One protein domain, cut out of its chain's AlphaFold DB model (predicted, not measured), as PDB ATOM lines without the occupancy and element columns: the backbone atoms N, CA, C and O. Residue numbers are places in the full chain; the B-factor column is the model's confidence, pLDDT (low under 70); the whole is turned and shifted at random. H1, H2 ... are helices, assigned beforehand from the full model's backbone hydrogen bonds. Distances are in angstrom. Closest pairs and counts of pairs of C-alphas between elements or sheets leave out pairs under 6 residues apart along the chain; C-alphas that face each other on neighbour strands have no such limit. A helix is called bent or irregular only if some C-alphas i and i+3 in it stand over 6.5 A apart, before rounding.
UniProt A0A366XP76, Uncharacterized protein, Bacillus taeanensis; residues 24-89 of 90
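This is residues 24 to 89 of the 90 residues of an uncharacterized protein of Bacillus taeanensis (UniProt A0A366XP76). The longest helix, H4, and H1 make an open V, joined where residues 72 to 80 of H4 meet residues 24 to 32 of H1 and spreading toward their last residues. On the other side of H1 from H4, the short H2 and then H3 fold back toward the start of H1, and the centres of H1, H2 and H3 make a loose triangle. The printed part has 66 residues, with four named helices in the order H1, H2, H3, H4 and no named strand, and its class is all helix. It is flat, spanning 36 by 31 by 15 A, yet compact, with a radius of gyration of the C-alphas of 12.4 A.

H4, residues 67 to 87, is 30.7 A long and ends with C-alpha 87 at (30.440, -34.887, -26.925). It is irregular, with C-alphas 68 and 71 7.5 A apart, and has a kink of 27 degrees near residue 74. H1, residues 24 to 41, is 25.6 A long from C-alpha 24 at (38.550, -38.787, -45.591). H3 is residues 54 to 65, 14.2 A; H2 is residues 45 to 50, 8.8 A.

H4 and H1 touch at a steep tilt of 60 degrees, the same way; their closest C-alphas, those of Ala 72 and Ile 24, are 4.8 A apart. H3 and H4 touch only at the corner, about perpendicular at 88 degrees, closest at C-alphas 64 and 73, 6.6 A. H1 and H3 only just touch, with 3 pairs of C-alphas within 8 A, the closest Gln 27 and Met 63 at 6.5 A. H2 is close to but not clearly touching H1, with C-alphas 45 and 38 closest at 6.4 A, and is apart from H4. Every O i to N i+4 pair is within hydrogen-bond range in H1, H2 and H3, and 15 of 17 are in H4.

The two C-alphas farthest apart, those of Ala 54 and Arg 89, are 37.6 A apart. The printed part has no cut, and its three links are tight. Mean pLDDT of the printed part is 89.3, and residues 86 to 89 are under 70.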
ATOM      1  N   ILE A  24      39.378 -39.339 -46.683       95.00
ATOM      2  CA  ILE A  24      38.550 -38.787 -45.591       95.00
ATOM      3  C   ILE A  24      38.811 -39.470 -44.230       95.00
ATOM      4  O   ILE A  24      39.126 -38.750 -43.277       95.00
ATOM      5  N   PRO A  25      38.713 -40.809 -44.073       95.12
ATOM      6  CA  PRO A  25      38.963 -41.460 -42.782       95.12
ATOM      7  C   PRO A  25      40.419 -41.331 -42.307       95.12
ATOM      8  O   PRO A  25      40.659 -41.200 -41.102       95.12
ATOM      9  N   LEU A  26      41.388 -41.312 -43.228       94.38
ATOM     10  CA  LEU A  26      42.802 -41.103 -42.898       94.38
ATOM     11  C   LEU A  26      43.038 -39.687 -42.364       94.38
ATOM     12  O   LEU A  26      43.678 -39.508 -41.329       94.38
ATOM     13  N   GLN A  27      42.464 -38.681 -43.022       94.44
ATOM     14  CA  GLN A  27      42.562 -37.292 -42.588       94.44
ATOM     15  C   GLN A  27      41.822 -37.034 -41.277       94.44
ATOM     16  O   GLN A  27      42.347 -36.336 -40.411       94.44
ATOM     17  N   TYR A  28      40.657 -37.654 -41.074       94.31
ATOM     18  CA  TYR A  28      39.956 -37.596 -39.792       94.31
ATOM     19  C   TYR A  28      40.820 -38.153 -38.655       94.31
ATOM     20  O   TYR A  28      40.992 -37.495 -37.627       94.31
ATOM     21  N   SER A  29      41.407 -39.338 -38.857       93.44
ATOM     22  CA  SER A  29      42.299 -39.970 -37.877       93.44
ATOM     23  C   SER A  29      43.511 -39.090 -37.577       93.44
ATOM     24  O   SER A  29      43.864 -38.895 -36.414       93.44
ATOM     25  N   TYR A  30      44.103 -38.492 -38.612       94.06
ATOM     26  CA  TYR A  30      45.245 -37.596 -38.476       94.06
ATOM     27  C   TYR A  30      44.903 -36.322 -37.684       94.06
ATOM     28  O   TYR A  30      45.597 -35.989 -36.724       94.06
ATOM     29  N   ILE A  31      43.803 -35.636 -38.020       92.56
ATOM     30  CA  ILE A  31      43.335 -34.440 -37.296       92.56
ATOM     31  C   ILE A  31      43.029 -34.779 -35.834       92.56
ATOM     32  O   ILE A  31      43.431 -34.043 -34.932       92.56
ATOM     33  N   SER A  32      42.352 -35.905 -35.591       93.50
ATOM     34  CA  SER A  32      42.039 -36.357 -34.236       93.50
ATOM     35  C   SER A  32      43.307 -36.618 -33.424       93.50
ATOM     36  O   SER A  32      43.413 -36.134 -32.298       93.50
ATOM     37  N   GLY A  33      44.288 -37.310 -34.008       93.12
ATOM     38  CA  GLY A  33      45.576 -37.573 -33.368       93.12
ATOM     39  C   GLY A  33      46.369 -36.298 -33.081       93.12
ATOM     40  O   GLY A  33      46.919 -36.154 -31.993       93.12
ATOM     41  N   MET A  34      46.379 -35.329 -34.002       92.12
ATOM     42  CA  MET A  34      47.039 -34.034 -33.785       92.12
ATOM     43  C   MET A  34      46.395 -33.238 -32.646       92.12
ATOM     44  O   MET A  34      47.101 -32.682 -31.807       92.12
ATOM     45  N   LYS A  35      45.062 -33.228 -32.563       91.38
ATOM     46  CA  LYS A  35      44.336 -32.575 -31.463       91.38
ATOM     47  C   LYS A  35      44.544 -33.284 -30.126       91.38
ATOM     48  O   LYS A  35      44.604 -32.641 -29.081       91.38
ATOM     49  N   GLU A  36      44.689 -34.605 -30.140       93.06
ATOM     50  CA  GLU A  36      45.053 -35.365 -28.947       93.06
ATOM     51  C   GLU A  36      46.494 -35.074 -28.500       93.06
ATOM     52  O   GLU A  36      46.721 -34.861 -27.308       93.06
ATOM     53  N   LYS A  37      47.449 -34.992 -29.440       92.38
ATOM     54  CA  LYS A  37      48.831 -34.552 -29.176       92.38
ATOM     55  C   LYS A  37      48.853 -33.145 -28.562       92.38
ATOM     56  O   LYS A  37      49.554 -32.933 -27.575       92.38
ATOM     57  N   GLU A  38      48.050 -32.214 -29.076       93.06
ATOM     58  CA  GLU A  38      47.873 -30.858 -28.519       93.06
ATOM     59  C   GLU A  38      47.376 -30.916 -27.072       93.06
ATOM     60  O   GLU A  38      48.021 -30.394 -26.164       93.06
ATOM     61  N   LYS A  39      46.299 -31.667 -26.819       92.12
ATOM     62  CA  LYS A  39      45.735 -31.820 -25.471       92.12
ATOM     63  C   LYS A  39      46.707 -32.466 -24.475       92.12
ATOM     64  O   LYS A  39      46.719 -32.078 -23.312       92.12
ATOM     65  N   LYS A  40      47.482 -33.470 -24.903       94.12
ATOM     66  CA  LYS A  40      48.413 -34.218 -24.039       94.12
ATOM     67  C   LYS A  40      49.706 -33.462 -23.750       94.12
ATOM     68  O   LYS A  40      50.232 -33.578 -22.651       94.12
ATOM     69  N   SER A  41      50.222 -32.730 -24.733       92.88
ATOM     70  CA  SER A  41      51.464 -31.963 -24.582       92.88
ATOM     71  C   SER A  41      51.258 -30.648 -23.831       92.88
ATOM     72  O   SER A  41      52.210 -30.124 -23.262       92.88
ATOM     73  N   GLY A  42      50.035 -30.101 -23.841       91.81
ATOM     74  CA  GLY A  42      49.755 -28.763 -23.315       91.81
ATOM     75  C   GLY A  42      50.357 -27.637 -24.165       91.81
ATOM     76  O   GLY A  42      50.272 -26.473 -23.782       91.81
ATOM     77  N   LEU A  43      50.963 -27.975 -25.307       93.12
ATOM     78  CA  LEU A  43      51.521 -27.023 -26.255       93.12
ATOM     79  C   LEU A  43      50.419 -26.460 -27.146       93.12
ATOM     80  O   LEU A  43      49.443 -27.136 -27.474       93.12
ATOM     81  N   THR A  44      50.613 -25.224 -27.594       92.19
ATOM     82  CA  THR A  44      49.783 -24.662 -28.660       92.19
ATOM     83  C   THR A  44      50.049 -25.383 -29.983       92.19
ATOM     84  O   THR A  44      51.124 -25.944 -30.209       92.19
ATOM     85  N   GLN A  45      49.090 -25.315 -30.905       87.69
ATOM     86  CA  GLN A  45      49.246 -25.885 -32.242       87.69
ATOM     87  C   GLN A  45      50.489 -25.340 -32.986       87.69
ATOM     88  O   GLN A  45      51.167 -26.114 -33.652       87.69
ATOM     89  N   SER A  46      50.837 -24.051 -32.824       91.69
ATOM     90  CA  SER A  46      52.061 -23.463 -33.412       91.69
ATOM     91  C   SER A  46      53.320 -24.125 -32.863       91.69
ATOM     92  O   SER A  46      54.168 -24.574 -33.622       91.69
ATOM     93  N   GLN A  47      53.394 -24.279 -31.539       94.38
ATOM     94  CA  GLN A  47      54.534 -24.922 -30.886       94.38
ATOM     95  C   GLN A  47      54.664 -26.394 -31.282       94.38
ATOM     96  O   GLN A  47      55.776 -26.893 -31.418       94.38
ATOM     97  N   LEU A  48      53.550 -27.100 -31.492       93.12
ATOM     98  CA  LEU A  48      53.589 -28.464 -32.022       93.12
ATOM     99  C   LEU A  48      54.169 -28.532 -33.436       93.12
ATOM    100  O   LEU A  48      54.859 -29.498 -33.743       93.12
ATOM    101  N   TYR A  49      53.890 -27.540 -34.283       90.38
ATOM    102  CA  TYR A  49      54.463 -27.474 -35.627       90.38
ATOM    103  C   TYR A  49      55.940 -27.094 -35.606       90.38
ATOM    104  O   TYR A  49      56.735 -27.746 -36.269       90.38
ATOM    105  N   GLU A  50      56.316 -26.103 -34.798       92.69
ATOM    106  CA  GLU A  50      57.711 -25.668 -34.648       92.69
ATOM    107  C   GLU A  50      58.620 -26.783 -34.119       92.69
ATOM    108  O   GLU A  50      59.786 -26.863 -34.493       92.69
ATOM    109  N   ASN A  51      58.085 -27.661 -33.266       92.69
ATOM    110  CA  ASN A  51      58.820 -28.787 -32.688       92.69
ATOM    111  C   ASN A  51      58.550 -30.121 -33.412       92.69
ATOM    112  O   ASN A  51      58.880 -31.184 -32.878       92.69
ATOM    113  N   MET A  52      57.925 -30.101 -34.595       93.31
ATOM    114  CA  MET A  52      57.593 -31.323 -35.325       93.31
ATOM    115  C   MET A  52      58.870 -31.984 -35.873       93.31
ATOM    116  O   MET A  52      59.646 -31.333 -36.571       93.31
ATOM    117  N   PRO A  53      59.113 -33.282 -35.607       94.50
ATOM    118  CA  PRO A  53      60.244 -33.981 -36.207       94.50
ATOM    119  C   PRO A  53      60.144 -33.986 -37.738       94.50
ATOM    120  O   PRO A  53      59.064 -34.217 -38.277       94.50
ATOM    121  N   ALA A  54      61.271 -33.854 -38.444       93.38
ATOM    122  CA  ALA A  54      61.300 -33.756 -39.912       93.38
ATOM    123  C   ALA A  54      60.558 -34.900 -40.641       93.38
ATOM    124  O   ALA A  54      59.935 -34.689 -41.680       93.38
ATOM    125  N   ALA A  55      60.585 -36.119 -40.090       91.19
ATOM    126  CA  ALA A  55      59.829 -37.247 -40.636       91.19
ATOM    127  C   ALA A  55      58.305 -37.067 -40.490       91.19
ATOM    128  O   ALA A  55      57.548 -37.398 -41.401       91.19
ATOM    129  N   GLU A  56      57.845 -36.520 -39.359       91.00
ATOM    130  CA  GLU A  56      56.429 -36.199 -39.149       91.00
ATOM    131  C   GLU A  56      55.995 -34.993 -39.987       91.00
ATOM    132  O   GLU A  56      54.862 -34.963 -40.457       91.00
ATOM    133  N   GLU A  57      56.889 -34.035 -40.229       92.06
ATOM    134  CA  GLU A  57      56.614 -32.847 -41.039       92.06
ATOM    135  C   GLU A  57      56.326 -33.204 -42.505       92.06
ATOM    136  O   GLU A  57      55.386 -32.681 -43.105       92.06
ATOM    137  N   GLN A  58      57.049 -34.177 -43.074       91.81
ATOM    138  CA  GLN A  58      56.750 -34.707 -44.411       91.81
ATOM    139  C   GLN A  58      55.372 -35.371 -44.468       91.81
ATOM    140  O   GLN A  58      54.608 -35.153 -45.411       91.81
ATOM    141  N   LEU A  59      55.027 -36.154 -43.440       90.62
ATOM    142  CA  LEU A  59      53.704 -36.757 -43.336       90.62
ATOM    143  C   LEU A  59      52.621 -35.681 -43.178       90.62
ATOM    144  O   LEU A  59      51.590 -35.761 -43.838       90.62
ATOM    145  N   HIS A  60      52.855 -34.657 -42.351       91.38
ATOM    146  CA  HIS A  60      51.948 -33.525 -42.174       91.38
ATOM    147  C   HIS A  60      51.717 -32.785 -43.491       91.38
ATOM    148  O   HIS A  60      50.573 -32.568 -43.888       91.38
ATOM    149  N   SER A  61      52.797 -32.467 -44.205       89.25
ATOM    150  CA  SER A  61      52.753 -31.838 -45.522       89.25
ATOM    151  C   SER A  61      51.953 -32.681 -46.515       89.25
ATOM    152  O   SER A  61      51.089 -32.163 -47.217       89.25
ATOM    153  N   HIS A  62      52.129 -34.003 -46.518       89.19
ATOM    154  CA  HIS A  62      51.339 -34.868 -47.388       89.19
ATOM    155  C   HIS A  62      49.855 -34.905 -46.989       89.19
ATOM    156  O   HIS A  62      48.978 -34.814 -47.848       89.19
ATOM    157  N   MET A  63      49.562 -35.023 -45.693       90.06
ATOM    158  CA  MET A  63      48.202 -35.208 -45.186       90.06
ATOM    159  C   MET A  63      47.369 -33.921 -45.187       90.06
ATOM    160  O   MET A  63      46.183 -33.988 -45.494       90.06
ATOM    161  N   GLN A  64      47.963 -32.770 -44.857       83.44
ATOM    162  CA  GLN A  64      47.274 -31.474 -44.740       83.44
ATOM    163  C   GLN A  64      47.849 -30.365 -45.638       83.44
ATOM    164  O   GLN A  64      47.125 -29.426 -45.958       83.44
ATOM    165  N   GLY A  65      49.115 -30.445 -46.056       79.50
ATOM    166  CA  GLY A  65      49.773 -29.419 -46.881       79.50
ATOM    167  C   GLY A  65      49.603 -29.591 -48.397       79.50
ATOM    168  O   GLY A  65      49.841 -28.656 -49.159       79.50
ATOM    169  N   ASN A  66      49.177 -30.769 -48.859       86.06
ATOM    170  CA  ASN A  66      48.995 -31.049 -50.278       86.06
ATOM    171  C   ASN A  66      47.649 -30.515 -50.778       86.06
ATOM    172  O   ASN A  66      46.594 -30.949 -50.304       86.06
ATOM    173  N   PHE A  67      47.680 -29.666 -51.814       87.00
ATOM    174  CA  PHE A  67      46.471 -29.159 -52.456       87.00
ATOM    175  C   PHE A  67      45.541 -30.299 -52.861       87.00
ATOM    176  O   PHE A  67      44.390 -30.251 -52.487       87.00
ATOM    177  N   PHE A  68      45.995 -31.389 -53.488       88.56
ATOM    178  CA  PHE A  68      45.090 -32.477 -53.914       88.56
ATOM    179  C   PHE A  68      44.257 -33.108 -52.783       88.56
ATOM    180  O   PHE A  68      43.185 -33.648 -53.051       88.56
ATOM    181  N   ASN A  69      44.717 -32.994 -51.534       90.62
ATOM    182  CA  ASN A  69      44.055 -33.516 -50.342       90.62
ATOM    183  C   ASN A  69      43.078 -32.524 -49.695       90.62
ATOM    184  O   ASN A  69      42.362 -32.900 -48.764       90.62
ATOM    185  N   TRP A  70      42.984 -31.293 -50.211       91.25
ATOM    186  CA  TRP A  70      42.128 -30.229 -49.683       91.25
ATOM    187  C   TRP A  70      40.651 -30.631 -49.507       91.25
ATOM    188  O   TRP A  70      40.089 -30.309 -48.455       91.25
ATOM    189  N   PRO A  71      39.996 -31.381 -50.422       93.69
ATOM    190  CA  PRO A  71      38.578 -31.688 -50.255       93.69
ATOM    191  C   PRO A  71      38.353 -32.659 -49.093       93.69
ATOM    192  O   PRO A  71      37.478 -32.444 -48.255       93.69
ATOM    193  N   ALA A  72      39.189 -33.696 -48.985       93.44
ATOM    194  CA  ALA A  72      39.138 -34.638 -47.872       93.44
ATOM    195  C   ALA A  72      39.520 -33.971 -46.535       93.44
ATOM    196  O   ALA A  72      38.938 -34.310 -45.501       93.44
ATOM    197  N   ALA A  73      40.410 -32.972 -46.548       91.62
ATOM    198  CA  ALA A  73      40.782 -32.184 -45.367       91.62
ATOM    199  C   ALA A  73      39.622 -31.355 -44.836       91.62
ATOM    200  O   ALA A  73      39.341 -31.354 -43.635       91.62
ATOM    201  N   LEU A  74      38.902 -30.686 -45.735       92.94
ATOM    202  CA  LEU A  74      37.731 -29.902 -45.367       92.94
ATOM    203  C   LEU A  74      36.610 -30.786 -44.824       92.94
ATOM    204  O   LEU A  74      36.048 -30.484 -43.768       92.94
ATOM    205  N   ILE A  75      36.312 -31.896 -45.506       94.31
ATOM    206  CA  ILE A  75      35.257 -32.822 -45.080       94.31
ATOM    207  C   ILE A  75      35.601 -33.429 -43.715       94.31
ATOM    208  O   ILE A  75      34.775 -33.393 -42.801       94.31
ATOM    209  N   SER A  76      36.823 -33.934 -43.531       92.62
ATOM    210  CA  SER A  76      37.254 -34.519 -42.255       92.62
ATOM    211  C   SER A  76      37.256 -33.498 -41.113       92.62
ATOM    212  O   SER A  76      36.762 -33.806 -40.028       92.62
ATOM    213  N   SER A  77      37.701 -32.262 -41.361       90.81
ATOM    214  CA  SER A  77      37.640 -31.161 -40.389       90.81
ATOM    215  C   SER A  77      36.203 -30.838 -39.971       90.81
ATOM    216  O   SER A  77      35.924 -30.623 -38.786       90.81
ATOM    217  N   PHE A  78      35.268 -30.830 -40.926       93.31
ATOM    218  CA  PHE A  78      33.849 -30.617 -40.648       93.31
ATOM    219  C   PHE A  78      33.263 -31.746 -39.792       93.31
ATOM    220  O   PHE A  78      32.629 -31.471 -38.768       93.31
ATOM    221  N   ILE A  79      33.528 -33.005 -40.163       92.88
ATOM    222  CA  ILE A  79      33.089 -34.190 -39.411       92.88
ATOM    223  C   ILE A  79      33.644 -34.146 -37.983       92.88
ATOM    224  O   ILE A  79      32.886 -34.284 -37.023       92.88
ATOM    225  N   TYR A  80      34.944 -33.881 -37.826       92.00
ATOM    226  CA  TYR A  80      35.599 -33.780 -36.523       92.00
ATOM    227  C   TYR A  80      34.961 -32.707 -35.638       92.00
ATOM    228  O   TYR A  80      34.584 -32.976 -34.495       92.00
ATOM    229  N   LYS A  81      34.752 -31.501 -36.178       90.12
ATOM    230  CA  LYS A  81      34.103 -30.402 -35.449       90.12
ATOM    231  C   LYS A  81      32.674 -30.752 -35.033       90.12
ATOM    232  O   LYS A  81      32.248 -30.375 -33.940       90.12
ATOM    233  N   HIS A  82      31.922 -31.450 -35.884       90.19
ATOM    234  CA  HIS A  82      30.566 -31.884 -35.560       90.19
ATOM    235  C   HIS A  82      30.560 -32.951 -34.452       90.19
ATOM    236  O   HIS A  82      29.782 -32.845 -33.504       90.19
ATOM    237  N   HIS A  83      31.475 -33.922 -34.519       88.75
ATOM    238  CA  HIS A  83      31.616 -34.977 -33.516       88.75
ATOM    239  C   HIS A  83      31.989 -34.422 -32.130       88.75
ATOM    240  O   HIS A  83      31.348 -34.750 -31.133       88.75
ATOM    241  N   GLN A  84      32.954 -33.500 -32.063       82.38
ATOM    242  CA  GLN A  84      33.373 -32.869 -30.802       82.38
ATOM    243  C   GLN A  84      32.256 -32.041 -30.149       82.38
ATOM    244  O   GLN A  84      32.055 -32.101 -28.936       82.38
ATOM    245  N   LYS A  85      31.465 -31.306 -30.944       73.38
ATOM    246  CA  LYS A  85      30.304 -30.557 -30.430       73.38
ATOM    247  C   LYS A  85      29.253 -31.458 -29.787       73.38
ATOM    248  O   LYS A  85      28.583 -31.018 -28.856       73.38
ATOM    249  N   LYS A  86      29.088 -32.683 -30.291       66.19
ATOM    250  CA  LYS A  86      28.137 -33.656 -29.746       66.19
ATOM    251  C   LYS A  86      28.592 -34.177 -28.380       66.19
ATOM    252  O   LYS A  86      27.764 -34.282 -27.488       66.19
ATOM    253  N   HIS A  87      29.891 -34.418 -28.200       59.81
ATOM    254  CA  HIS A  87      30.440 -34.887 -26.925       59.81
ATOM    255  C   HIS A  87      30.573 -33.804 -25.848       59.81
ATOM    256  O   HIS A  87      30.457 -34.117 -24.674       59.81
ATOM    257  N   SER A  88      30.766 -32.533 -26.210       58.12
ATOM    258  CA  SER A  88      30.836 -31.438 -25.224       58.12
ATOM    259  C   SER A  88      29.463 -30.994 -24.680       58.12
ATOM    260  O   SER A  88      29.410 -30.085 -23.855       58.12
ATOM    261  N   ARG A  89      28.359 -31.564 -25.184       52.53
ATOM    262  CA  ARG A  89      26.973 -31.223 -24.810       52.53
ATOM    263  C   ARG A  89      26.237 -32.341 -24.053       52.53
ATOM    264  O   ARG A  89      25.065 -32.143 -23.740       52.53
TER     265      ARG A  89